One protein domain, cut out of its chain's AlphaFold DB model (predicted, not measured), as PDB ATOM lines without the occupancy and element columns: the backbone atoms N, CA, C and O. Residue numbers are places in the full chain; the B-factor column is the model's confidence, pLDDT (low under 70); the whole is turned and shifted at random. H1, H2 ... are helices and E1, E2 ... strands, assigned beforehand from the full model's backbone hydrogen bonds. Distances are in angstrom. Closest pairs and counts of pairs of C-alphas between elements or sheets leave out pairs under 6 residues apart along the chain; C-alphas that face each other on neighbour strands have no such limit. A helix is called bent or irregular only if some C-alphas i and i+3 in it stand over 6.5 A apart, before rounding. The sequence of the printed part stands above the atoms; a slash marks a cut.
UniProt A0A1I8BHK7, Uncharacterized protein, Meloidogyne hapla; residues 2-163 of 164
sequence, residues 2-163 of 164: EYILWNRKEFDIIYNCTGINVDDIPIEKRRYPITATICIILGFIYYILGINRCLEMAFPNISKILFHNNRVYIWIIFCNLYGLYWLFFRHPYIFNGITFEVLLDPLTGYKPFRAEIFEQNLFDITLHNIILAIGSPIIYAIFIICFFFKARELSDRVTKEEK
ATOM      1  N   GLU A   2      53.477 -98.564  50.749       62.62
ATOM      2  CA  GLU A   2      54.842 -98.383  50.216       62.62
ATOM      3  C   GLU A   2      55.699 -99.662  50.249       62.62
ATOM      4  O   GLU A   2      56.299-100.015  49.239       62.62
ATOM      5  N   TYR A   3      55.670-100.422  51.351       63.34
ATOM      6  CA  TYR A   3      56.390-101.702  51.462       63.34
ATOM      7  C   TYR A   3      55.919-102.764  50.453       63.34
ATOM      8  O   TYR A   3      56.744-103.463  49.875       63.34
ATOM      9  N   ILE A   4      54.610-102.845  50.183       69.00
ATOM     10  CA  ILE A   4      54.036-103.765  49.179       69.00
ATOM     11  C   ILE A   4      54.561-103.452  47.773       69.00
ATOM     12  O   ILE A   4      54.839-104.365  46.996       69.00
ATOM     13  N   LEU A   5      54.673-102.164  47.438       74.00
ATOM     14  CA  LEU A   5      55.019-101.717  46.090       74.00
ATOM     15  C   LEU A   5      56.527-101.751  45.824       74.00
ATOM     16  O   LEU A   5      56.929-102.082  44.711       74.00
ATOM     17  N   TRP A   6      57.354-101.454  46.831       81.75
ATOM     18  CA  TRP A   6      58.788-101.216  46.628       81.75
ATOM     19  C   TRP A   6      59.714-102.197  47.350       81.75
ATOM     20  O   TRP A   6      60.858-102.348  46.926       81.75
ATOM     21  N   ASN A   7      59.255-102.905  48.392       80.56
ATOM     22  CA  ASN A   7      60.100-103.843  49.134       80.56
ATOM     23  C   ASN A   7      59.373-105.141  49.516       80.56
ATOM     24  O   ASN A   7      59.092-105.425  50.682       80.56
ATOM     25  N   ARG A   8      59.098-105.958  48.492       77.31
ATOM     26  CA  ARG A   8      58.328-107.203  48.621       77.31
ATOM     27  C   ARG A   8      58.957-108.205  49.601       77.31
ATOM     28  O   ARG A   8      58.240-108.815  50.377       77.31
ATOM     29  N   LYS A   9      60.293-108.313  49.643       80.62
ATOM     30  CA  LYS A   9      60.995-109.228  50.568       80.62
ATOM     31  C   LYS A   9      60.823-108.837  52.034       80.62
ATOM     32  O   LYS A   9      60.633-109.700  52.880       80.62
ATOM     33  N   GLU A  10      60.922-107.547  52.337       80.94
ATOM     34  CA  GLU A  10      60.758-107.046  53.704       80.94
ATOM     35  C   GLU A  10      59.294-107.139  54.148       80.94
ATOM     36  O   GLU A  10      59.009-107.527  55.280       80.94
ATOM     37  N   PHE A  11      58.361-106.895  53.222       77.88
ATOM     38  CA  PHE A  11      56.942-107.160  53.436       77.88
ATOM     39  C   PHE A  11      56.689-108.634  53.783       77.88
ATOM     40  O   PHE A  11      56.067-108.912  54.802       77.88
ATOM     41  N   ASP A  12      57.229-109.573  53.006       72.94
ATOM     42  CA  ASP A  12      57.015-111.005  53.239       72.94
ATOM     43  C   ASP A  12      57.575-111.475  54.590       72.94
ATOM     44  O   ASP A  12      57.026-112.401  55.174       72.94
ATOM     45  N   ILE A  13      58.629-110.837  55.116       77.06
ATOM     46  CA  ILE A  13      59.189-111.143  56.443       77.06
ATOM     47  C   ILE A  13      58.297-110.591  57.561       77.06
ATOM     48  O   ILE A  13      57.997-111.309  58.514       77.06
ATOM     49  N   ILE A  14      57.872-109.328  57.458       75.69
ATOM     50  CA  ILE A  14      57.076-108.652  58.499       75.69
ATOM     51  C   ILE A  14      55.645-109.207  58.548       75.69
ATOM     52  O   ILE A  14      55.061-109.327  59.622       75.69
ATOM     53  N   TYR A  15      55.093-109.566  57.391       68.69
ATOM     54  CA  TYR A  15      53.737-110.096  57.233       68.69
ATOM     55  C   TYR A  15      53.723-111.615  57.012       68.69
ATOM     56  O   TYR A  15      52.718-112.186  56.581       68.69
ATOM     57  N   ASN A  16      54.830-112.282  57.348       72.94
ATOM     58  CA  ASN A  16      54.929-113.728  57.348       72.94
ATOM     59  C   ASN A  16      53.891-114.330  58.314       72.94
ATOM     60  O   ASN A  16      53.966-114.152  59.529       72.94
ATOM     61  N   CYS A  17      52.947-115.098  57.778       68.06
ATOM     62  CA  CYS A  17      51.907-115.762  58.558       68.06
ATOM     63  C   CYS A  17      52.319-117.152  59.093       68.06
ATOM     64  O   CYS A  17      51.451-117.889  59.552       68.06
ATOM     65  N   THR A  18      53.605-117.544  59.072       69.44
ATOM     66  CA  THR A  18      54.052-118.907  59.459       69.44
ATOM     67  C   THR A  18      53.710-119.310  60.895       69.44
ATOM     68  O   THR A  18      53.746-120.496  61.202       69.44
ATOM     69  N   GLY A  19      53.401-118.355  61.778       67.25
ATOM     70  CA  GLY A  19      53.010-118.614  63.170       67.25
ATOM     71  C   GLY A  19      51.515-118.469  63.470       67.25
ATOM     72  O   GLY A  19      51.131-118.634  64.622       67.25
ATOM     73  N   ILE A  20      50.682-118.129  62.482       66.94
ATOM     74  CA  ILE A  20      49.247-117.880  62.680       66.94
ATOM     75  C   ILE A  20      48.472-118.985  61.973       66.94
ATOM     76  O   ILE A  20      48.454-119.041  60.742       66.94
ATOM     77  N   ASN A  21      47.802-119.854  62.732       70.75
ATOM     78  CA  ASN A  21      46.895-120.813  62.126       70.75
ATOM     79  C   ASN A  21      45.540-120.137  61.895       70.75
ATOM     80  O   ASN A  21      44.909-119.581  62.790       70.75
ATOM     81  N   VAL A  22      45.076-120.189  60.650       67.69
ATOM     82  CA  VAL A  22      43.801-119.605  60.221       67.69
ATOM     83  C   VAL A  22      42.613-120.210  60.983       67.69
ATOM     84  O   VAL A  22      41.552-119.590  61.041       67.69
ATOM     85  N   ASP A  23      42.774-121.395  61.573       70.94
ATOM     86  CA  ASP A  23      41.756-122.056  62.396       70.94
ATOM     87  C   ASP A  23      41.706-121.567  63.851       70.94
ATOM     88  O   ASP A  23      40.696-121.796  64.516       70.94
ATOM     89  N   ASP A  24      42.722-120.841  64.331       76.69
ATOM     90  CA  ASP A  24      42.782-120.364  65.722       76.69
ATOM     91  C   ASP A  24      41.667-119.351  66.035       76.69
ATOM     92  O   ASP A  24      41.240-119.195  67.180       76.69
ATOM     93  N   ILE A  25      41.157-118.667  65.004       69.38
ATOM     94  CA  ILE A  25      40.043-117.726  65.117       69.38
ATOM     95  C   ILE A  25      38.826-118.321  64.401       69.38
ATOM     96  O   ILE A  25      38.830-118.409  63.171       69.38
ATOM     97  N   PRO A  26      37.735-118.677  65.097       72.06
ATOM     98  CA  PRO A  26      36.541-119.201  64.438       72.06
ATOM     99  C   PRO A  26      35.969-118.187  63.434       72.06
ATOM    100  O   PRO A  26      36.029-116.974  63.648       72.06
ATOM    101  N   ILE A  27      35.423-118.677  62.314       68.31
ATOM    102  CA  ILE A  27      34.931-117.847  61.193       68.31
ATOM    103  C   ILE A  27      33.886-116.823  61.664       68.31
ATOM    104  O   ILE A  27      33.874-115.693  61.185       68.31
ATOM    105  N   GLU A  28      33.056-117.180  62.643       68.25
ATOM    106  CA  GLU A  28      32.039-116.296  63.221       68.25
ATOM    107  C   GLU A  28      32.633-115.022  63.834       68.25
ATOM    108  O   GLU A  28      32.070-113.943  63.669       68.25
ATOM    109  N   LYS A  29      33.816-115.112  64.460       70.69
ATOM    110  CA  LYS A  29      34.514-113.958  65.052       70.69
ATOM    111  C   LYS A  29      35.202-113.062  64.021       70.69
ATOM    112  O   LYS A  29      35.613-111.959  64.360       70.69
ATOM    113  N   ARG A  30      35.340-113.521  62.772       70.06
ATOM    114  CA  ARG A  30      35.952-112.759  61.667       70.06
ATOM    115  C   ARG A  30      34.936-111.932  60.879       70.06
ATOM    116  O   ARG A  30      35.316-111.174  59.990       70.06
ATOM    117  N   ARG A  31      33.644-112.089  61.176       70.12
ATOM    118  CA  ARG A  31      32.550-111.408  60.485       70.12
ATOM    119  C   ARG A  31      32.232-110.094  61.189       70.12
ATOM    120  O   ARG A  31      31.973-110.077  62.386       70.12
ATOM    121  N   TYR A  32      32.161-109.012  60.415       74.69
ATOM    122  CA  TYR A  32      31.700-107.700  60.878       74.69
ATOM    123  C   TYR A  32      30.355-107.348  60.218       74.69
ATOM    124  O   TYR A  32      30.305-106.471  59.351       74.69
ATOM    125  N   PRO A  33      29.254-108.041  60.582       76.88
ATOM    126  CA  PRO A  33      27.949-107.878  59.938       76.88
ATOM    127  C   PRO A  33      27.430-106.448  60.015       76.88
ATOM    128  O   PRO A  33      26.954-105.915  59.022       76.88
ATOM    129  N   ILE A  34      27.603-105.800  61.168       82.38
ATOM    130  CA  ILE A  34      27.155-104.424  61.394       82.38
ATOM    131  C   ILE A  34      27.850-103.469  60.416       82.38
ATOM    132  O   ILE A  34      27.186-102.678  59.749       82.38
ATOM    133  N   THR A  35      29.174-103.574  60.282       82.81
ATOM    134  CA  THR A  35      29.955-102.737  59.364       82.81
ATOM    135  C   THR A  35      29.528-102.957  57.915       82.81
ATOM    136  O   THR A  35      29.301-101.988  57.194       82.81
ATOM    137  N   ALA A  36      29.354-104.214  57.497       80.88
ATOM    138  CA  ALA A  36      28.891-104.536  56.149       80.88
ATOM    139  C   ALA A  36      27.499-103.941  55.866       80.88
ATOM    140  O   ALA A  36      27.290-103.324  54.823       80.88
ATOM    141  N   THR A  37      26.569-104.051  56.814       84.56
ATOM    142  CA  THR A  37      25.229-103.464  56.702       84.56
ATOM    143  C   THR A  37      25.274-101.945  56.583       84.56
ATOM    144  O   THR A  37      24.590-101.389  55.727       84.56
ATOM    145  N   ILE A  38      26.103-101.268  57.384       88.06
ATOM    146  CA  ILE A  38      26.285 -99.813  57.283       88.06
ATOM    147  C   ILE A  38      26.781 -99.437  55.881       88.06
ATOM    148  O   ILE A  38      26.222 -98.533  55.262       88.06
ATOM    149  N   CYS A  39      27.773-100.157  55.348       86.31
ATOM    150  CA  CYS A  39      28.284 -99.916  53.998       86.31
ATOM    151  C   CYS A  39      27.203-100.093  52.921       86.31
ATOM    152  O   CYS A  39      27.101 -99.254  52.027       86.31
ATOM    153  N   ILE A  40      26.370-101.133  53.018       87.88
ATOM    154  CA  ILE A  40      25.269-101.379  52.070       87.88
ATOM    155  C   ILE A  40      24.232-100.252  52.132       87.88
ATOM    156  O   ILE A  40      23.826 -99.738  51.089       87.88
ATOM    157  N   ILE A  41      23.829 -99.838  53.339       91.44
ATOM    158  CA  ILE A  41      22.867 -98.741  53.527       91.44
ATOM    159  C   ILE A  41      23.416 -97.456  52.909       91.44
ATOM    160  O   ILE A  41      22.734 -96.824  52.103       91.44
ATOM    161  N   LEU A  42      24.654 -97.085  53.247       91.69
ATOM    162  CA  LEU A  42      25.288 -95.878  52.722       91.69
ATOM    163  C   LEU A  42      25.429 -95.935  51.199       91.69
ATOM    164  O   LEU A  42      25.045 -94.983  50.522       91.69
ATOM    165  N   GLY A  43      25.914 -97.051  50.650       89.50
ATOM    166  CA  GLY A  43      26.070 -97.234  49.207       89.50
ATOM    167  C   GLY A  43      24.750 -97.073  48.454       89.50
ATOM    168  O   GLY A  43      24.682 -96.357  47.455       89.50
ATOM    169  N   PHE A  44      23.673 -97.662  48.972       90.88
ATOM    170  CA  PHE A  44      22.359 -97.556  48.347       90.88
ATOM    171  C   PHE A  44      21.754 -96.147  48.480       90.88
ATOM    172  O   PHE A  44      21.160 -95.641  47.529       90.88
ATOM    173  N   ILE A  45      21.977 -95.456  49.606       93.44
ATOM    174  CA  ILE A  45      21.598 -94.041  49.767       93.44
ATOM    175  C   ILE A  45      22.313 -93.166  48.731       93.44
ATOM    176  O   ILE A  45      21.668 -92.339  48.083       93.44
ATOM    177  N   TYR A  46      23.622 -93.355  48.536       92.25
ATOM    178  CA  TYR A  46      24.379 -92.619  47.519       92.25
ATOM    179  C   TYR A  46      23.852 -92.886  46.107       92.25
ATOM    180  O   TYR A  46      23.731 -91.955  45.310       92.25
ATOM    181  N   TYR A  47      23.468 -94.128  45.818       92.38
ATOM    182  CA  TYR A  47      22.881 -94.502  44.534       92.38
ATOM    183  C   TYR A  47      21.553 -93.771  44.270       92.38
ATOM    184  O   TYR A  47      21.377 -93.145  43.222       92.38
ATOM    185  N   ILE A  48      20.640 -93.770  45.247       93.75
ATOM    186  CA  ILE A  48      19.359 -93.049  45.155       93.75
ATOM    187  C   ILE A  48      19.575 -91.535  45.039       93.75
ATOM    188  O   ILE A  48      18.889 -90.873  44.258       93.75
ATOM    189  N   LEU A  49      20.547 -90.980  45.766       93.31
ATOM    190  CA  LEU A  49      20.902 -89.566  45.662       93.31
ATOM    191  C   LEU A  49      21.372 -89.208  44.245       93.31
ATOM    192  O   LEU A  49      20.950 -88.182  43.708       93.31
ATOM    193  N   GLY A  50      22.194 -90.061  43.630       92.62
ATOM    194  CA  GLY A  50      22.624 -89.905  42.242       92.62
ATOM    195  C   GLY A  50      21.442 -89.889  41.269       92.62
ATOM    196  O   GLY A  50      21.331 -88.977  40.450       92.62
ATOM    197  N   ILE A  51      20.498 -90.825  41.421       93.06
ATOM    198  CA  ILE A  51      19.258 -90.853  40.624       93.06
ATOM    199  C   ILE A  51      18.449 -89.567  40.812       93.06
ATOM    200  O   ILE A  51      18.008 -88.979  39.823       93.06
ATOM    201  N   ASN A  52      18.274 -89.103  42.053       94.12
ATOM    202  CA  ASN A  52      17.547 -87.866  42.319       94.12
ATOM    203  C   ASN A  52      18.185 -86.674  41.588       94.12
ATOM    204  O   ASN A  52      17.483 -85.922  40.918       94.12
ATOM    205  N   ARG A  53      19.516 -86.536  41.641       92.69
ATOM    206  CA  ARG A  53      20.238 -85.446  40.959       92.69
ATOM    207  C   ARG A  53      20.086 -85.511  39.442       92.69
ATOM    208  O   ARG A  53      19.836 -84.482  38.818       92.69
ATOM    209  N   CYS A  54      20.166 -86.702  38.854       93.06
ATOM    210  CA  CYS A  54      19.916 -86.881  37.424       93.06
ATOM    211  C   CYS A  54      18.483 -86.493  37.037       93.06
ATOM    212  O   CYS A  54      18.278 -85.808  36.036       93.06
ATOM    213  N   LEU A  55      17.488 -86.884  37.837       93.12
ATOM    214  CA  LEU A  55      16.087 -86.562  37.571       93.12
ATOM    215  C   LEU A  55      15.776 -85.078  37.773       93.12
ATOM    216  O   LEU A  55      15.026 -84.523  36.979       93.12
ATOM    217  N   GLU A  56      16.347 -84.418  38.782       92.19
ATOM    218  CA  GLU A  56      16.212 -82.963  38.955       92.19
ATOM    219  C   GLU A  56      16.712 -82.209  37.714       92.19
ATOM    220  O   GLU A  56      16.085 -81.243  37.279       92.19
ATOM    221  N   MET A  57      17.809 -82.690  37.122       89.19
ATOM    222  CA  MET A  57      18.461 -82.087  35.961       89.19
ATOM    223  C   MET A  57      17.708 -82.341  34.648       89.19
ATOM    224  O   MET A  57      17.506 -81.419  33.857       89.19
ATOM    225  N   ALA A  58      17.316 -83.595  34.404       90.00
ATOM    226  CA  ALA A  58      16.730 -84.029  33.138       90.00
ATOM    227  C   ALA A  58      15.199 -83.895  33.111       90.00
ATOM    228  O   ALA A  58      14.626 -83.493  32.101       90.00
ATOM    229  N   PHE A  59      14.527 -84.219  34.220       90.88
ATOM    230  CA  PHE A  59      13.068 -84.333  34.305       90.88
ATOM    231  C   PHE A  59      12.533 -83.783  35.640       90.88
ATOM    232  O   PHE A  59      12.059 -84.544  36.494       90.88
ATOM    233  N   PRO A  60      12.531 -82.450  35.830       90.38
ATOM    234  CA  PRO A  60      12.188 -81.828  37.112       90.38
ATOM    235  C   PRO A  60      10.771 -82.170  37.596       90.38
ATOM    236  O   PRO A  60      10.527 -82.240  38.800       90.38
ATOM    237  N   ASN A  61       9.831 -82.435  36.682       93.00
ATOM    238  CA  ASN A  61       8.472 -82.853  37.038       93.00
ATOM    239  C   ASN A  61       8.453 -84.238  37.707       93.00
ATOM    240  O   ASN A  61       7.771 -84.423  38.712       93.00
ATOM    241  N   ILE A  62       9.239 -85.189  37.191       92.38
ATOM    242  CA  ILE A  62       9.340 -86.546  37.746       92.38
ATOM    243  C   ILE A  62      10.070 -86.507  39.088       92.38
ATOM    244  O   ILE A  62       9.601 -87.104  40.057       92.38
ATOM    245  N   SER A  63      11.169 -85.749  39.177       93.25
ATOM    246  CA  SER A  63      11.882 -85.559  40.446       93.25
ATOM    247  C   SER A  63      10.956 -84.999  41.532       93.25
ATOM    248  O   SER A  63      10.898 -85.547  42.632       93.25
ATOM    249  N   LYS A  64      10.128 -83.993  41.216       92.50
ATOM    250  CA  LYS A  64       9.153 -83.456  42.178       92.50
ATOM    251  C   LYS A  64       8.151 -84.508  42.656       92.50
ATOM    252  O   LYS A  64       7.799 -84.541  43.837       92.50
ATOM    253  N   ILE A  65       7.682 -85.381  41.770       93.38
ATOM    254  CA  ILE A  65       6.750 -86.455  42.140       93.38
ATOM    255  C   ILE A  65       7.434 -87.466  43.067       93.38
ATOM    256  O   ILE A  65       6.844 -87.848  44.073       93.38
ATOM    257  N   LEU A  66       8.678 -87.853  42.787       91.19
ATOM    258  CA  LEU A  66       9.359 -88.938  43.504       91.19
ATOM    259  C   LEU A  66      10.086 -88.501  44.786       91.19
ATOM    260  O   LEU A  66      10.097 -89.257  45.756       91.19
ATOM    261  N   PHE A  67      10.669 -87.299  44.812       92.50
ATOM    262  CA  PHE A  67      11.628 -86.866  45.839       92.50
ATOM    263  C   PHE A  67      11.259 -85.557  46.549       92.50
ATOM    264  O   PHE A  67      12.004 -85.093  47.400       92.50
ATOM    265  N   HIS A  68      10.124 -84.925  46.257       90.50
ATOM    266  CA  HIS A  68       9.770 -83.675  46.942       90.50
ATOM    267  C   HIS A  68       9.159 -83.907  48.338       90.50
ATOM    268  O   HIS A  68       8.386 -84.850  48.546       90.50
ATOM    269  N   ASN A  69       9.422 -82.986  49.272       90.06
ATOM    270  CA  ASN A  69       8.950 -83.010  50.664       90.06
ATOM    271  C   ASN A  69       9.290 -84.333  51.380       90.06
ATOM    272  O   ASN A  69      10.389 -84.868  51.266       90.06
ATOM    273  N   ASN A  70       8.319 -84.888  52.105       91.50
ATOM    274  CA  ASN A  70       8.505 -86.058  52.949       91.50
ATOM    275  C   ASN A  70       8.664 -87.368  52.160       91.50
ATOM    276  O   ASN A  70       8.922 -88.410  52.757       91.50
ATOM    277  N   ARG A  71       8.539 -87.346  50.825       92.25
ATOM    278  CA  ARG A  71       8.706 -88.550  49.994       92.25
ATOM    279  C   ARG A  71      10.147 -89.053  49.970       92.25
ATOM    280  O   ARG A  71      10.352 -90.251  49.822       92.25
ATOM    281  N   VAL A  72      11.135 -88.189  50.228       92.19
ATOM    282  CA  VAL A  72      12.535 -88.619  50.413       92.19
ATOM    283  C   VAL A  72      12.660 -89.615  51.566       92.19
ATOM    284  O   VAL A  72      13.397 -90.591  51.453       92.19
ATOM    285  N   TYR A  73      11.902 -89.426  52.652       93.00
ATOM    286  CA  TYR A  73      11.960 -90.333  53.799       93.00
ATOM    287  C   TYR A  73      11.477 -91.742  53.453       93.00
ATOM    288  O   TYR A  73      11.994 -92.697  54.020       93.00
ATOM    289  N   ILE A  74      10.564 -91.895  52.486       94.75
ATOM    290  CA  ILE A  74      10.132 -93.214  51.996       94.75
ATOM    291  C   ILE A  74      11.331 -93.962  51.403       94.75
ATOM    292  O   ILE A  74      11.563 -95.123  51.735       94.75
ATOM    293  N   TRP A  75      12.137 -93.279  50.589       94.62
ATOM    294  CA  TRP A  75      13.351 -93.852  50.011       94.62
ATOM    295  C   TRP A  75      14.412 -94.153  51.065       94.62
ATOM    296  O   TRP A  75      15.028 -95.213  51.019       94.62
ATOM    297  N   ILE A  76      14.604 -93.269  52.046       93.56
ATOM    298  CA  ILE A  76      15.554 -93.503  53.143       93.56
ATOM    299  C   ILE A  76      15.133 -94.726  53.966       93.56
ATOM    300  O   ILE A  76      15.963 -95.593  54.244       93.56
ATOM    301  N   ILE A  77      13.852 -94.838  54.324       95.62
ATOM    302  CA  ILE A  77      13.315 -96.009  55.030       95.62
ATOM    303  C   ILE A  77      13.540 -97.268  54.192       95.62
ATOM    304  O   ILE A  77      14.040 -98.260  54.716       95.62
ATOM    305  N   PHE A  78      13.263 -97.215  52.887       94.94
ATOM    306  CA  PHE A  78      13.525 -98.325  51.974       94.94
ATOM    307  C   PHE A  78      15.004 -98.750  51.964       94.94
ATOM    308  O   PHE A  78      15.290 -99.941  52.067       94.94
ATOM    309  N   CYS A  79      15.952 -97.804  51.931       94.19
ATOM    310  CA  CYS A  79      17.390 -98.106  52.001       94.19
ATOM    311  C   CYS A  79      17.758 -98.837  53.302       94.19
ATOM    312  O   CYS A  79      18.531 -99.794  53.287       94.19
ATOM    313  N   ASN A  80      17.187 -98.405  54.430       93.44
ATOM    314  CA  ASN A  80      17.421 -99.038  55.728       93.44
ATOM    315  C   ASN A  80      16.819-100.446  55.784       93.44
ATOM    316  O   ASN A  80      17.490-101.376  56.221       93.44
ATOM    317  N   LEU A  81      15.590-100.628  55.292       95.00
ATOM    318  CA  LEU A  81      14.952-101.946  55.203       95.00
ATOM    319  C   LEU A  81      15.756-102.902  54.317       95.00
ATOM    320  O   LEU A  81      15.926-104.066  54.671       95.00
ATOM    321  N   TYR A  82      16.307-102.406  53.206       91.81
ATOM    322  CA  TYR A  82      17.191-103.186  52.347       91.81
ATOM    323  C   TYR A  82      18.475-103.598  53.078       91.81
ATOM    324  O   TYR A  82      18.834-104.771  53.073       91.81
ATOM    325  N   GLY A  83      19.138-102.681  53.786       89.12
ATOM    326  CA  GLY A  83      20.305-103.019  54.608       89.12
ATOM    327  C   GLY A  83      20.004-104.027  55.722       89.12
ATOM    328  O   GLY A  83      20.784-104.952  55.946       89.12
ATOM    329  N   LEU A  84      18.853-103.894  56.389       91.62
ATOM    330  CA  LEU A  84      18.396-104.849  57.404       91.62
ATOM    331  C   LEU A  84      18.109-106.228  56.800       91.62
ATOM    332  O   LEU A  84      18.437-107.236  57.423       91.62
ATOM    333  N   TYR A  85      17.569-106.295  55.579       90.44
ATOM    334  CA  TYR A  85      17.429-107.561  54.856       90.44
ATOM    335  C   TYR A  85      18.788-108.265  54.706       90.44
ATOM    336  O   TYR A  85      18.911-109.450  55.019       90.44
ATOM    337  N   TRP A  86      19.833-107.528  54.324       86.31
ATOM    338  CA  TRP A  86      21.190-108.075  54.243       86.31
ATOM    339  C   TRP A  86      21.755-108.498  55.600       86.31
ATOM    340  O   TRP A  86      22.454-109.503  55.668       86.31
ATOM    341  N   LEU A  87      21.437-107.772  56.676       86.38
ATOM    342  CA  LEU A  87      21.898-108.103  58.025       86.38
ATOM    343  C   LEU A  87      21.323-109.432  58.535       86.38
ATOM    344  O   LEU A  87      22.051-110.225  59.127       86.38
ATOM    345  N   PHE A  88      20.020-109.656  58.344       87.06
ATOM    346  CA  PHE A  88      19.323-110.805  58.930       87.06
ATOM    347  C   PHE A  88      19.324-112.046  58.036       87.06
ATOM    348  O   PHE A  88      19.366-113.161  58.551       87.06
ATOM    349  N   PHE A  89      19.270-111.874  56.712       84.56
ATOM    350  CA  PHE A  89      19.054-112.986  55.777       84.56
ATOM    351  C   PHE A  89      20.284-113.340  54.938       84.56
ATOM    352  O   PHE A  89      20.256-114.327  54.194       84.56
ATOM    353  N   ARG A  90      21.360-112.549  55.009       79.00
ATOM    354  CA  ARG A  90      22.590-112.776  54.243       79.00
ATOM    355  C   ARG A  90      23.806-112.742  55.160       79.00
ATOM    356  O   ARG A  90      23.765-112.231  56.275       79.00
ATOM    357  N   HIS A  91      24.891-113.370  54.714       73.81
ATOM    358  CA  HIS A  91      26.128-113.394  55.484       73.81
ATOM    359  C   HIS A  91      27.025-112.268  54.982       73.81
ATOM    360  O   HIS A  91      27.182-112.119  53.771       73.81
ATOM    361  N   PRO A  92      27.607-111.466  55.888       66.75
ATOM    362  CA  PRO A  92      28.510-110.408  55.482       66.75
ATOM    363  C   PRO A  92      29.773-111.020  54.884       66.75
ATOM    364  O   PRO A  92      30.326-111.988  55.416       66.75
ATOM    365  N   TYR A  93      30.249-110.415  53.806       68.56
ATOM    366  CA  TYR A  93      31.552-110.743  53.261       68.56
ATOM    367  C   TYR A  93      32.648-110.418  54.264       68.56
ATOM    368  O   TYR A  93      32.564-109.451  55.028       68.56
ATOM    369  N   ILE A  94      33.695-111.227  54.233       68.00
ATOM    370  CA  ILE A  94      34.874-111.018  55.054       68.00
ATOM    371  C   ILE A  94      35.984-110.559  54.117       68.00
ATOM    372  O   ILE A  94      36.168-111.093  53.022       68.00
ATOM    373  N   PHE A  95      36.700-109.526  54.542       64.81
ATOM    374  CA  PHE A  95      37.878-109.059  53.835       64.81
ATOM    375  C   PHE A  95      38.950-110.157  53.832       64.81
ATOM    376  O   PHE A  95      39.311-110.676  54.891       64.81
ATOM    377  N   ASN A  96      39.448-110.509  52.650       65.88
ATOM    378  CA  ASN A  96      40.551-111.440  52.468       65.88
ATOM    379  C   ASN A  96      41.861-110.651  52.330       65.88
ATOM    380  O   ASN A  96      42.017-109.832  51.428       65.88
ATOM    381  N   GLY A  97      42.814-110.916  53.227       62.53
ATOM    382  CA  GLY A  97      44.112-110.240  53.240       62.53
ATOM    383  C   GLY A  97      45.075-110.663  52.124       62.53
ATOM    384  O   GLY A  97      45.960-109.881  51.794       62.53
ATOM    385  N   ILE A  98      44.909-111.853  51.528       66.50
ATOM    386  CA  ILE A  98      45.765-112.352  50.434       66.50
ATOM    387  C   ILE A  98      45.395-111.685  49.117       66.50
ATOM    388  O   ILE A  98      46.259-111.147  48.431       66.50
ATOM    389  N   THR A  99      44.115-111.735  48.750       64.25
ATOM    390  CA  THR A  99      43.636-111.118  47.505       64.25
ATOM    391  C   THR A  99      43.408-109.620  47.658       64.25
ATOM    392  O   THR A  99      43.258-108.928  46.661       64.25
ATOM    393  N   PHE A 100      43.425-109.111  48.895       66.75
ATOM    394  CA  PHE A 100      43.113-107.722  49.229       66.75
ATOM    395  C   PHE A 100      41.709-107.308  48.756       66.75
ATOM    396  O   PHE A 100      41.458-106.167  48.371       66.75
ATOM    397  N   GLU A 101      40.780-108.263  48.794       67.12
ATOM    398  CA  GLU A 101      39.426-108.142  48.263       67.12
ATOM    399  C   GLU A 101      38.400-108.667  49.267       67.12
ATOM    400  O   GLU A 101      38.682-109.494  50.135       67.12
ATOM    401  N   VAL A 102      37.169-108.182  49.147       68.62
ATOM    402  CA  VAL A 102      36.035-108.642  49.946       68.62
ATOM    403  C   VAL A 102      35.393-109.818  49.212       68.62
ATOM    404  O   VAL A 102      34.741-109.629  48.188       68.62
ATOM    405  N   LEU A 103      35.617-111.034  49.711       68.44
ATOM    406  CA  LEU A 103      35.249-112.269  49.016       68.44
ATOM    407  C   LEU A 103      34.114-113.012  49.723       68.44
ATOM    408  O   LEU A 103      33.950-112.937  50.944       68.44
ATOM    409  N   LEU A 104      33.346-113.769  48.931       67.44
ATOM    410  CA  LEU A 104      32.385-114.741  49.455       67.44
ATOM    411  C   LEU A 104      33.114-115.866  50.196       67.44
ATOM    412  O   LEU A 104      32.706-116.224  51.295       67.44
ATOM    413  N   ASP A 105      34.218-116.356  49.623       71.56
ATOM    414  CA  ASP A 105      35.164-117.240  50.298       71.56
ATOM    415  C   ASP A 105      36.393-116.443  50.784       71.56
ATOM    416  O   ASP A 105      37.351-116.224  50.035       71.56
ATOM    417  N   PRO A 106      36.418-116.004  52.050       66.50
ATOM    418  CA  PRO A 106      37.556-115.290  52.615       66.50
ATOM    419  C   PRO A 106      38.775-116.182  52.862       66.50
ATOM    420  O   PRO A 106      39.816-115.675  53.273       66.50
ATOM    421  N   LEU A 107      38.655-117.497  52.653       71.38
ATOM    422  CA  LEU A 107      39.760-118.445  52.764       71.38
ATOM    423  C   LEU A 107      40.419-118.726  51.412       71.38
ATOM    424  O   LEU A 107      41.362-119.515  51.366       71.38
ATOM    425  N   THR A 108      39.984-118.069  50.331       71.56
ATOM    426  CA  THR A 108      40.655-118.156  49.031       71.56
ATOM    427  C   THR A 108      42.140-117.803  49.188       71.56
ATOM    428  O   THR A 108      42.490-116.750  49.716       71.56
ATOM    429  N   GLY A 109      43.021-118.720  48.783       70.12
ATOM    430  CA  GLY A 109      44.474-118.604  48.966       70.12
ATOM    431  C   GLY A 109      45.010-119.142  50.301       70.12
ATOM    432  O   GLY A 109      46.189-119.474  50.375       70.12
ATOM    433  N   TYR A 110      44.164-119.309  51.323       69.44
ATOM    434  CA  TYR A 110      44.518-119.955  52.596       69.44
ATOM    435  C   TYR A 110      44.156-121.448  52.622       69.44
ATOM    436  O   TYR A 110      44.888-122.251  53.199       69.44
ATOM    437  N   LYS A 111      43.012-121.832  52.037       70.69
ATOM    438  CA  LYS A 111      42.497-123.212  52.006       70.69
ATOM    439  C   LYS A 111      41.826-123.532  50.664       70.69
ATOM    440  O   LYS A 111      41.393-122.611  49.972       70.69
ATOM    441  N   PRO A 112      41.718-124.821  50.286       71.38
ATOM    442  CA  PRO A 112      40.914-125.219  49.136       71.38
ATOM    443  C   PRO A 112      39.439-124.856  49.360       71.38
ATOM    444  O   PRO A 112      38.916-125.001  50.471       71.38
ATOM    445  N   PHE A 113      38.785-124.393  48.293       67.56
ATOM    446  CA  PHE A 113      37.389-123.963  48.303       67.56
ATOM    447  C   PHE A 113      36.466-125.082  48.806       67.56
ATOM    448  O   PHE A 113      36.521-126.212  48.317       67.56
ATOM    449  N   ARG A 114      35.595-124.765  49.772       65.50
ATOM    450  CA  ARG A 114      34.564-125.679  50.288       65.50
ATOM    451  C   ARG A 114      33.188-125.050  50.118       65.50
ATOM    452  O   ARG A 114      32.805-124.184  50.900       65.50
ATOM    453  N   ALA A 115      32.458-125.517  49.106       60.84
ATOM    454  CA  ALA A 115      31.129-125.019  48.748       60.84
ATOM    455  C   ALA A 115      30.115-125.121  49.905       60.84
ATOM    456  O   ALA A 115      29.310-124.216  50.096       60.84
ATOM    457  N   GLU A 116      30.223-126.171  50.725       59.75
ATOM    458  CA  GLU A 116      29.329-126.464  51.858       59.75
ATOM    459  C   GLU A 116      29.315-125.367  52.939       59.75
ATOM    460  O   GLU A 116      28.345-125.225  53.676       59.75
ATOM    461  N   ILE A 117      30.376-124.557  53.043       60.03
ATOM    462  CA  ILE A 117      30.475-123.481  54.048       60.03
ATOM    463  C   ILE A 117      29.673-122.237  53.618       60.03
ATOM    464  O   ILE A 117      29.350-121.379  54.444       60.03
ATOM    465  N   PHE A 118      29.339-122.132  52.329       60.00
ATOM    466  CA  PHE A 118      28.801-120.924  51.711       60.00
ATOM    467  C   PHE A 118      27.573-121.207  50.840       60.00
ATOM    468  O   PHE A 118      27.414-120.548  49.813       60.00
ATOM    469  N   GLU A 119      26.699-122.144  51.238       58.69
ATOM    470  CA  GLU A 119      25.395-122.403  50.596       58.69
ATOM    471  C   GLU A 119      24.451-121.185  50.691       58.69
ATOM    472  O   GLU A 119      23.431-121.175  51.377       58.69
ATOM    473  N   GLN A 120      24.802-120.101  50.009       65.00
ATOM    474  CA  GLN A 120      23.947-118.955  49.774       65.00
ATOM    475  C   GLN A 120      23.608-118.883  48.298       65.00
ATOM    476  O   GLN A 120      24.405-119.212  47.425       65.00
ATOM    477  N   ASN A 121      22.401-118.411  48.014       68.12
ATOM    478  CA  ASN A 121      22.019-118.095  46.654       68.12
ATOM    479  C   ASN A 121      22.841-116.882  46.174       68.12
ATOM    480  O   ASN A 121      22.600-115.752  46.605       68.12
ATOM    481  N   LEU A 122      23.822-117.120  45.296       76.44
ATOM    482  CA  LEU A 122      24.701-116.083  44.739       76.44
ATOM    483  C   LEU A 122      23.960-115.084  43.840       76.44
ATOM    484  O   LEU A 122      24.532-114.053  43.482       76.44
ATOM    485  N   PHE A 123      22.715-115.366  43.451       81.75
ATOM    486  CA  PHE A 123      21.971-114.517  42.530       81.75
ATOM    487  C   PHE A 123      21.769-113.094  43.073       81.75
ATOM    488  O   PHE A 123      22.184-112.136  42.423       81.75
ATOM    489  N   ASP A 124      21.224-112.945  44.285       82.06
ATOM    490  CA  ASP A 124      20.944-111.630  44.897       82.06
ATOM    491  C   ASP A 124      22.209-110.777  45.047       82.06
ATOM    492  O   ASP A 124      22.204-109.561  44.856       82.06
ATOM    493  N   ILE A 125      23.306-111.453  45.379       78.25
ATOM    494  CA  ILE A 125      24.651-110.909  45.550       78.25
ATOM    495  C   ILE A 125      25.187-110.379  44.231       78.25
ATOM    496  O   ILE A 125      25.623-109.233  44.130       78.25
ATOM    497  N   THR A 126      25.133-111.227  43.212       83.19
ATOM    498  CA  THR A 126      25.630-110.900  41.881       83.19
ATOM    499  C   THR A 126      24.840-109.727  41.322       83.19
ATOM    500  O   THR A 126      25.423-108.775  40.811       83.19
ATOM    501  N   LEU A 127      23.520-109.743  41.505       87.25
ATOM    502  CA  LEU A 127      22.640-108.663  41.087       87.25
ATOM    503  C   LEU A 127      22.973-107.345  41.802       87.25
ATOM    504  O   LEU A 127      23.140-106.324  41.135       87.25
ATOM    505  N   HIS A 128      23.119-107.359  43.132       86.81
ATOM    506  CA  HIS A 128      23.497-106.174  43.909       86.81
ATOM    507  C   HIS A 128      24.826-105.577  43.427       86.81
ATOM    508  O   HIS A 128      24.910-104.379  43.146       86.81
ATOM    509  N   ASN A 129      25.844-106.423  43.258       85.81
ATOM    510  CA  ASN A 129      27.168-105.998  42.818       85.81
ATOM    511  C   ASN A 129      27.151-105.443  41.391       85.81
ATOM    512  O   ASN A 129      27.772-104.415  41.143       85.81
ATOM    513  N   ILE A 130      26.415-106.066  40.465       90.25
ATOM    514  CA  ILE A 130      26.267-105.568  39.090       90.25
ATOM    515  C   ILE A 130      25.601-104.188  39.084       90.25
ATOM    516  O   ILE A 130      26.089-103.278  38.412       90.25
ATOM    517  N   ILE A 131      24.521-104.009  39.851       90.12
ATOM    518  CA  ILE A 131      23.813-102.725  39.945       90.12
ATOM    519  C   ILE A 131      24.754-101.633  40.456       90.12
ATOM    520  O   ILE A 131      24.808-100.557  39.868       90.12
ATOM    521  N   LEU A 132      25.528-101.897  41.509       88.12
ATOM    522  CA  LEU A 132      26.440-100.892  42.047       88.12
ATOM    523  C   LEU A 132      27.639-100.638  41.128       88.12
ATOM    524  O   LEU A 132      27.951 -99.478  40.852       88.12
ATOM    525  N   ALA A 133      28.290-101.691  40.632       88.12
ATOM    526  CA  ALA A 133      29.510-101.583  39.837       88.12
ATOM    527  C   ALA A 133      29.265-100.943  38.466       88.12
ATOM    528  O   ALA A 133      30.073-100.137  38.018       88.12
ATOM    529  N   ILE A 134      28.150-101.277  37.810       93.88
ATOM    530  CA  ILE A 134      27.816-100.765  36.473       93.88
ATOM    531  C   ILE A 134      26.903 -99.542  36.569       93.88
ATOM    532  O   ILE A 134      27.113 -98.547  35.875       93.88
ATOM    533  N   GLY A 135      25.899 -99.584  37.443       92.12
ATOM    534  CA  GLY A 135      24.918 -98.511  37.568       92.12
ATOM    535  C   GLY A 135      25.520 -97.212  38.098       92.12
ATOM    536  O   GLY A 135      25.171 -96.146  37.593       92.12
ATOM    537  N   SER A 136      26.463 -97.268  39.050       90.31
ATOM    538  CA  SER A 136      27.032 -96.040  39.626       90.31
ATOM    539  C   SER A 136      27.808 -95.221  38.584       90.31
ATOM    540  O   SER A 136      27.476 -94.044  38.411       90.31
ATOM    541  N   PRO A 137      28.760 -95.792  37.813       93.88
ATOM    542  CA  PRO A 137      29.416 -95.064  36.726       93.88
ATOM    543  C   PRO A 137      28.436 -94.513  35.688       93.88
ATOM    544  O   PRO A 137      28.606 -93.383  35.235       93.88
ATOM    545  N   ILE A 138      27.392 -95.272  35.340       94.94
ATOM    546  CA  ILE A 138      26.372 -94.832  34.380       94.94
ATOM    547  C   ILE A 138      25.611 -93.614  34.907       94.94
ATOM    548  O   ILE A 138      25.443 -92.645  34.171       94.94
ATOM    549  N   ILE A 139      25.182 -93.624  36.171       94.50
ATOM    550  CA  ILE A 139      24.491 -92.481  36.785       94.50
ATOM    551  C   ILE A 139      25.378 -91.239  36.736       94.50
ATOM    552  O   ILE A 139      24.910 -90.178  36.326       94.50
ATOM    553  N   TYR A 140      26.657 -91.364  37.097       91.62
ATOM    554  CA  TYR A 140      27.584 -90.234  37.041       91.62
ATOM    555  C   TYR A 140      27.846 -89.759  35.610       91.62
ATOM    556  O   TYR A 140      27.883 -88.553  35.371       91.62
ATOM    557  N   ALA A 141      27.960 -90.667  34.640       94.50
ATOM    558  CA  ALA A 141      28.095 -90.301  33.233       94.50
ATOM    559  C   ALA A 141      26.861 -89.535  32.729       94.50
ATOM    560  O   ALA A 141      27.001 -88.473  32.125       94.50
ATOM    561  N   ILE A 142      25.651 -90.019  33.039       93.75
ATOM    562  CA  ILE A 142      24.392 -89.335  32.713       93.75
ATOM    563  C   ILE A 142      24.355 -87.955  33.368       93.75
ATOM    564  O   ILE A 142      24.047 -86.972  32.697       93.75
ATOM    565  N   PHE A 143      24.706 -87.863  34.652       92.81
ATOM    566  CA  PHE A 143      24.739 -86.596  35.376       92.81
ATOM    567  C   PHE A 143      25.653 -85.579  34.687       92.81
ATOM    568  O   PHE A 143      25.232 -84.452  34.433       92.81
ATOM    569  N   ILE A 144      26.873 -85.988  34.334       93.88
ATOM    570  CA  ILE A 144      27.854 -85.144  33.641       93.88
ATOM    571  C   ILE A 144      27.307 -84.677  32.286       93.88
ATOM    572  O   ILE A 144      27.372 -83.491  31.969       93.88
ATOM    573  N   ILE A 145      26.723 -85.585  31.505       93.81
ATOM    574  CA  ILE A 145      26.137 -85.260  30.199       93.81
ATOM    575  C   ILE A 145      25.006 -84.234  30.359       93.81
ATOM    576  O   ILE A 145      25.021 -83.189  29.704       93.81
ATOM    577  N   CYS A 146      24.053 -84.485  31.260       92.31
ATOM    578  CA  CYS A 146      22.964 -83.551  31.552       92.31
ATOM    579  C   CYS A 146      23.492 -82.198  32.044       92.31
ATOM    580  O   CYS A 146      22.958 -81.153  31.667       92.31
ATOM    581  N   PHE A 147      24.562 -82.207  32.840       92.62
ATOM    582  CA  PHE A 147      25.228 -81.004  33.317       92.62
ATOM    583  C   PHE A 147      25.795 -80.156  32.193       92.62
ATOM    584  O   PHE A 147      25.492 -78.964  32.129       92.62
ATOM    585  N   PHE A 148      26.516 -80.758  31.252       94.00
ATOM    586  CA  PHE A 148      27.044 -80.025  30.106       94.00
ATOM    587  C   PHE A 148      25.945 -79.416  29.234       94.00
ATOM    588  O   PHE A 148      26.044 -78.246  28.859       94.00
ATOM    589  N   PHE A 149      24.875 -80.165  28.949       91.44
ATOM    590  CA  PHE A 149      23.761 -79.632  28.163       91.44
ATOM    591  C   PHE A 149      23.080 -78.450  28.856       91.44
ATOM    592  O   PHE A 149      22.812 -77.434  28.215       91.44
ATOM    593  N   LYS A 150      22.848 -78.548  30.169       89.75
ATOM    594  CA  LYS A 150      22.193 -77.478  30.922       89.75
ATOM    595  C   LYS A 150      23.077 -76.244  31.083       89.75
ATOM    596  O   LYS A 150      22.584 -75.126  30.955       89.75
ATOM    597  N   ALA A 151      24.372 -76.437  31.326       91.25
ATOM    598  CA  ALA A 151      25.335 -75.347  31.424       91.25
ATOM    599  C   ALA A 151      25.431 -74.566  30.106       91.25
ATOM    600  O   ALA A 151      25.418 -73.336  30.112       91.25
ATOM    601  N   ARG A 152      25.448 -75.276  28.970       93.00
ATOM    602  CA  ARG A 152      25.439 -74.650  27.644       93.00
ATOM    603  C   ARG A 152      24.156 -73.863  27.390       93.00
ATOM    604  O   ARG A 152      24.228 -72.712  26.982       93.00
ATOM    605  N   GLU A 153      22.999 -74.452  27.690       91.81
ATOM    606  CA  GLU A 153      21.706 -73.770  27.556       91.81
ATOM    607  C   GLU A 153      21.664 -72.469  28.374       91.81
ATOM    608  O   GLU A 153      21.163 -71.451  27.899       91.81
ATOM    609  N   LEU A 154      22.205 -72.485  29.597       90.75
ATOM    610  CA  LEU A 154      22.272 -71.302  30.451       90.75
ATOM    611  C   LEU A 154      23.223 -70.238  29.882       90.75
ATOM    612  O   LEU A 154      22.846 -69.070  29.814       90.75
ATOM    613  N   SER A 155      24.411 -70.636  29.416       92.88
ATOM    614  CA  SER A 155      25.368 -69.731  28.763       92.88
ATOM    615  C   SER A 155      24.767 -69.039  27.537       92.88
ATOM    616  O   SER A 155      24.943 -67.832  27.349       92.88
ATOM    617  N   ASP A 156      24.024 -69.783  26.714       92.75
ATOM    618  CA  ASP A 156      23.373 -69.246  25.516       92.75
ATOM    619  C   ASP A 156      22.258 -68.244  25.870       92.75
ATOM    620  O   ASP A 156      22.016 -67.299  25.118       92.75
ATOM    621  N   ARG A 157      21.573 -68.429  27.009       91.25
ATOM    622  CA  ARG A 157      20.550 -67.494  27.511       91.25
ATOM    623  C   ARG A 157      21.170 -66.193  28.019       91.25
ATOM    624  O   ARG A 157      20.732 -65.133  27.588       91.25
ATOM    625  N   VAL A 158      22.219 -66.269  28.842       91.31
ATOM    626  CA  VAL A 158      22.920 -65.081  29.376       91.31
ATOM    627  C   VAL A 158      23.479 -64.222  28.240       91.31
ATOM    628  O   VAL A 158      23.225 -63.024  28.182       91.31
ATOM    629  N   THR A 159      24.128 -64.848  27.253       91.69
ATOM    630  CA  THR A 159      24.687 -64.134  26.089       91.69
ATOM    631  C   THR A 159      23.609 -63.439  25.241       91.69
ATOM    632  O   THR A 159      23.898 -62.474  24.533       91.69
ATOM    633  N   LYS A 160      22.365 -63.940  25.246       89.62
ATOM    634  CA  LYS A 160      21.236 -63.290  24.561       89.62
ATOM    635  C   LYS A 160      20.698 -62.099  25.349       89.62
ATOM    636  O   LYS A 160      20.353 -61.105  24.723       89.62
ATOM    637  N   GLU A 161      20.635 -62.199  26.675       87.06
ATOM    638  CA  GLU A 161      20.184 -61.107  27.548       87.06
ATOM    639  C   GLU A 161      21.169 -59.929  27.554       87.06
ATOM    640  O   GLU A 161      20.729 -58.791  27.523       87.06
ATOM    641  N   GLU A 162      22.482 -60.171  27.490       83.75
ATOM    642  CA  GLU A 162      23.501 -59.103  27.409       83.75
ATOM    643  C   GLU A 162      23.490 -58.316  26.085       83.75
ATOM    644  O   GLU A 162      24.054 -57.226  26.001       83.75
ATOM    645  N   LYS A 163      22.899 -58.881  25.026       76.50
ATOM    646  CA  LYS A 163      22.828 -58.261  23.690       76.50
ATOM    647  C   LYS A 163      21.547 -57.456  23.453       76.50
ATOM    648  O   LYS A 163      21.422 -56.872  22.376       76.50
TER     649      LYS A 163
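What this domain is: This is residues 2 to 163 of the 164 residues of an uncharacterized protein of Meloidogyne hapla (UniProt A0A1I8BHK7). Three long helices, H6, H4 and H8, stand side by side in a row with H4 in the middle, and H8 runs on past the others so that its last part sticks out with residues 151 to 163. Near where H4 begins lies a loose head made of the strand hairpin E1 and E2, the short helices H3 and H7 and long links, and from it a thin arm leads to the small helices H1 and H2, with residues 5 to 10 and 15 to 20 sticking out. The short H5 folds back beside the last turns of H4. The 162 printed residues have eight named helices and two named strands, in the order H1 H2 H3 H4 H5 H6 E1 E2 H7 H8; the class is mostly helix, and the sheet is the antiparallel pair E1 - E2. The whole is only just extended, close to loose, with a radius of gyration of the C-alphas of 22.9 A, and its flat outline spans 77 by 42 by 23 A.

Where its parts are: The printed part begins with H1, residues 2 to 6, with C-alpha 2 at (54.842, -98.383, 50.216). H2 is residues 8 to 14, 10.1 A from first to last C-alpha. After residues 15 to 26, a stretch with no named element, H3 is residues 27 to 30. H4, residues 33 to 58, is 37.6 A long and begins with C-alpha 33 at (27.949, -107.878, 59.938). H5 is residues 60 to 67, 10.1 A long, and H6, residues 71 to 89, is 27.2 A long. The strands are E1, residues 94 to 96, and E2, residues 101 to 103. H7 is residues 115 to 118. H8, residues 122 to 161, is the longest helix at 57.8 A and ends with C-alpha 161 at (20.184, -61.107, 27.548).

How they stand to each other: H4 is the hub and touches three helices, at shallow tilts. It touches H6 at 30 degrees, opposite ways, with the C-alphas of Ile 41 and Gly 83 closest at 5.1 A. With residues 47 to 58 alone it touches residues 132 to 150 of H8 at 32 degrees, the same way; the closest C-alphas, those of Cys 54 and Phe 143, are 5.2 A apart. H6 and H8 are apart. H4 and H5 form a helical hairpin at 24 degrees, where residues 52 to 56 of H4 touch H5 and the C-alphas of Leu 55 and Ser 63 are closest at 5.2 A. H8 has a kink of 26 degrees near residue 136; it is neither bent nor irregular, but only just, with C-alphas 133 and 136 at 6.1 A. E1 and E2 are an antiparallel hairpin, with N 96 and O 101 within hydrogen-bond range at 2.8 A and N 101 and O 96 at 3.3 A. H3 and H7 touch no helix. H1 and H2 only just touch, and only at the corner, with 3 pairs of C-alphas within 8 A; Tyr 3 and Phe 11 have the closest, at 5.8 A. Every O i to N i+4 pair is within hydrogen-bond range in H1, H2, H4 and H5; in H6 it is 14 of 15 and in H8 35 of 36, while H3 and H7 are too short for such a pair.

The domain as a whole: The two C-alphas farthest apart are those of Gly 19 and Lys 163, at 78.2 A. Without the stretches that stand free, the body of 137 residues spans 59 by 37 by 25 A. The printed part has no cut. The links from H2 to H3, 12 residues, and from E2 to H7, 11 residues, are long, and the others are tight. The mean pLDDT of the printed part is 82.2; 36 residues are under 70, among them residues 2 to 4, 17 to 20, 92 to 104 and 113 to 121.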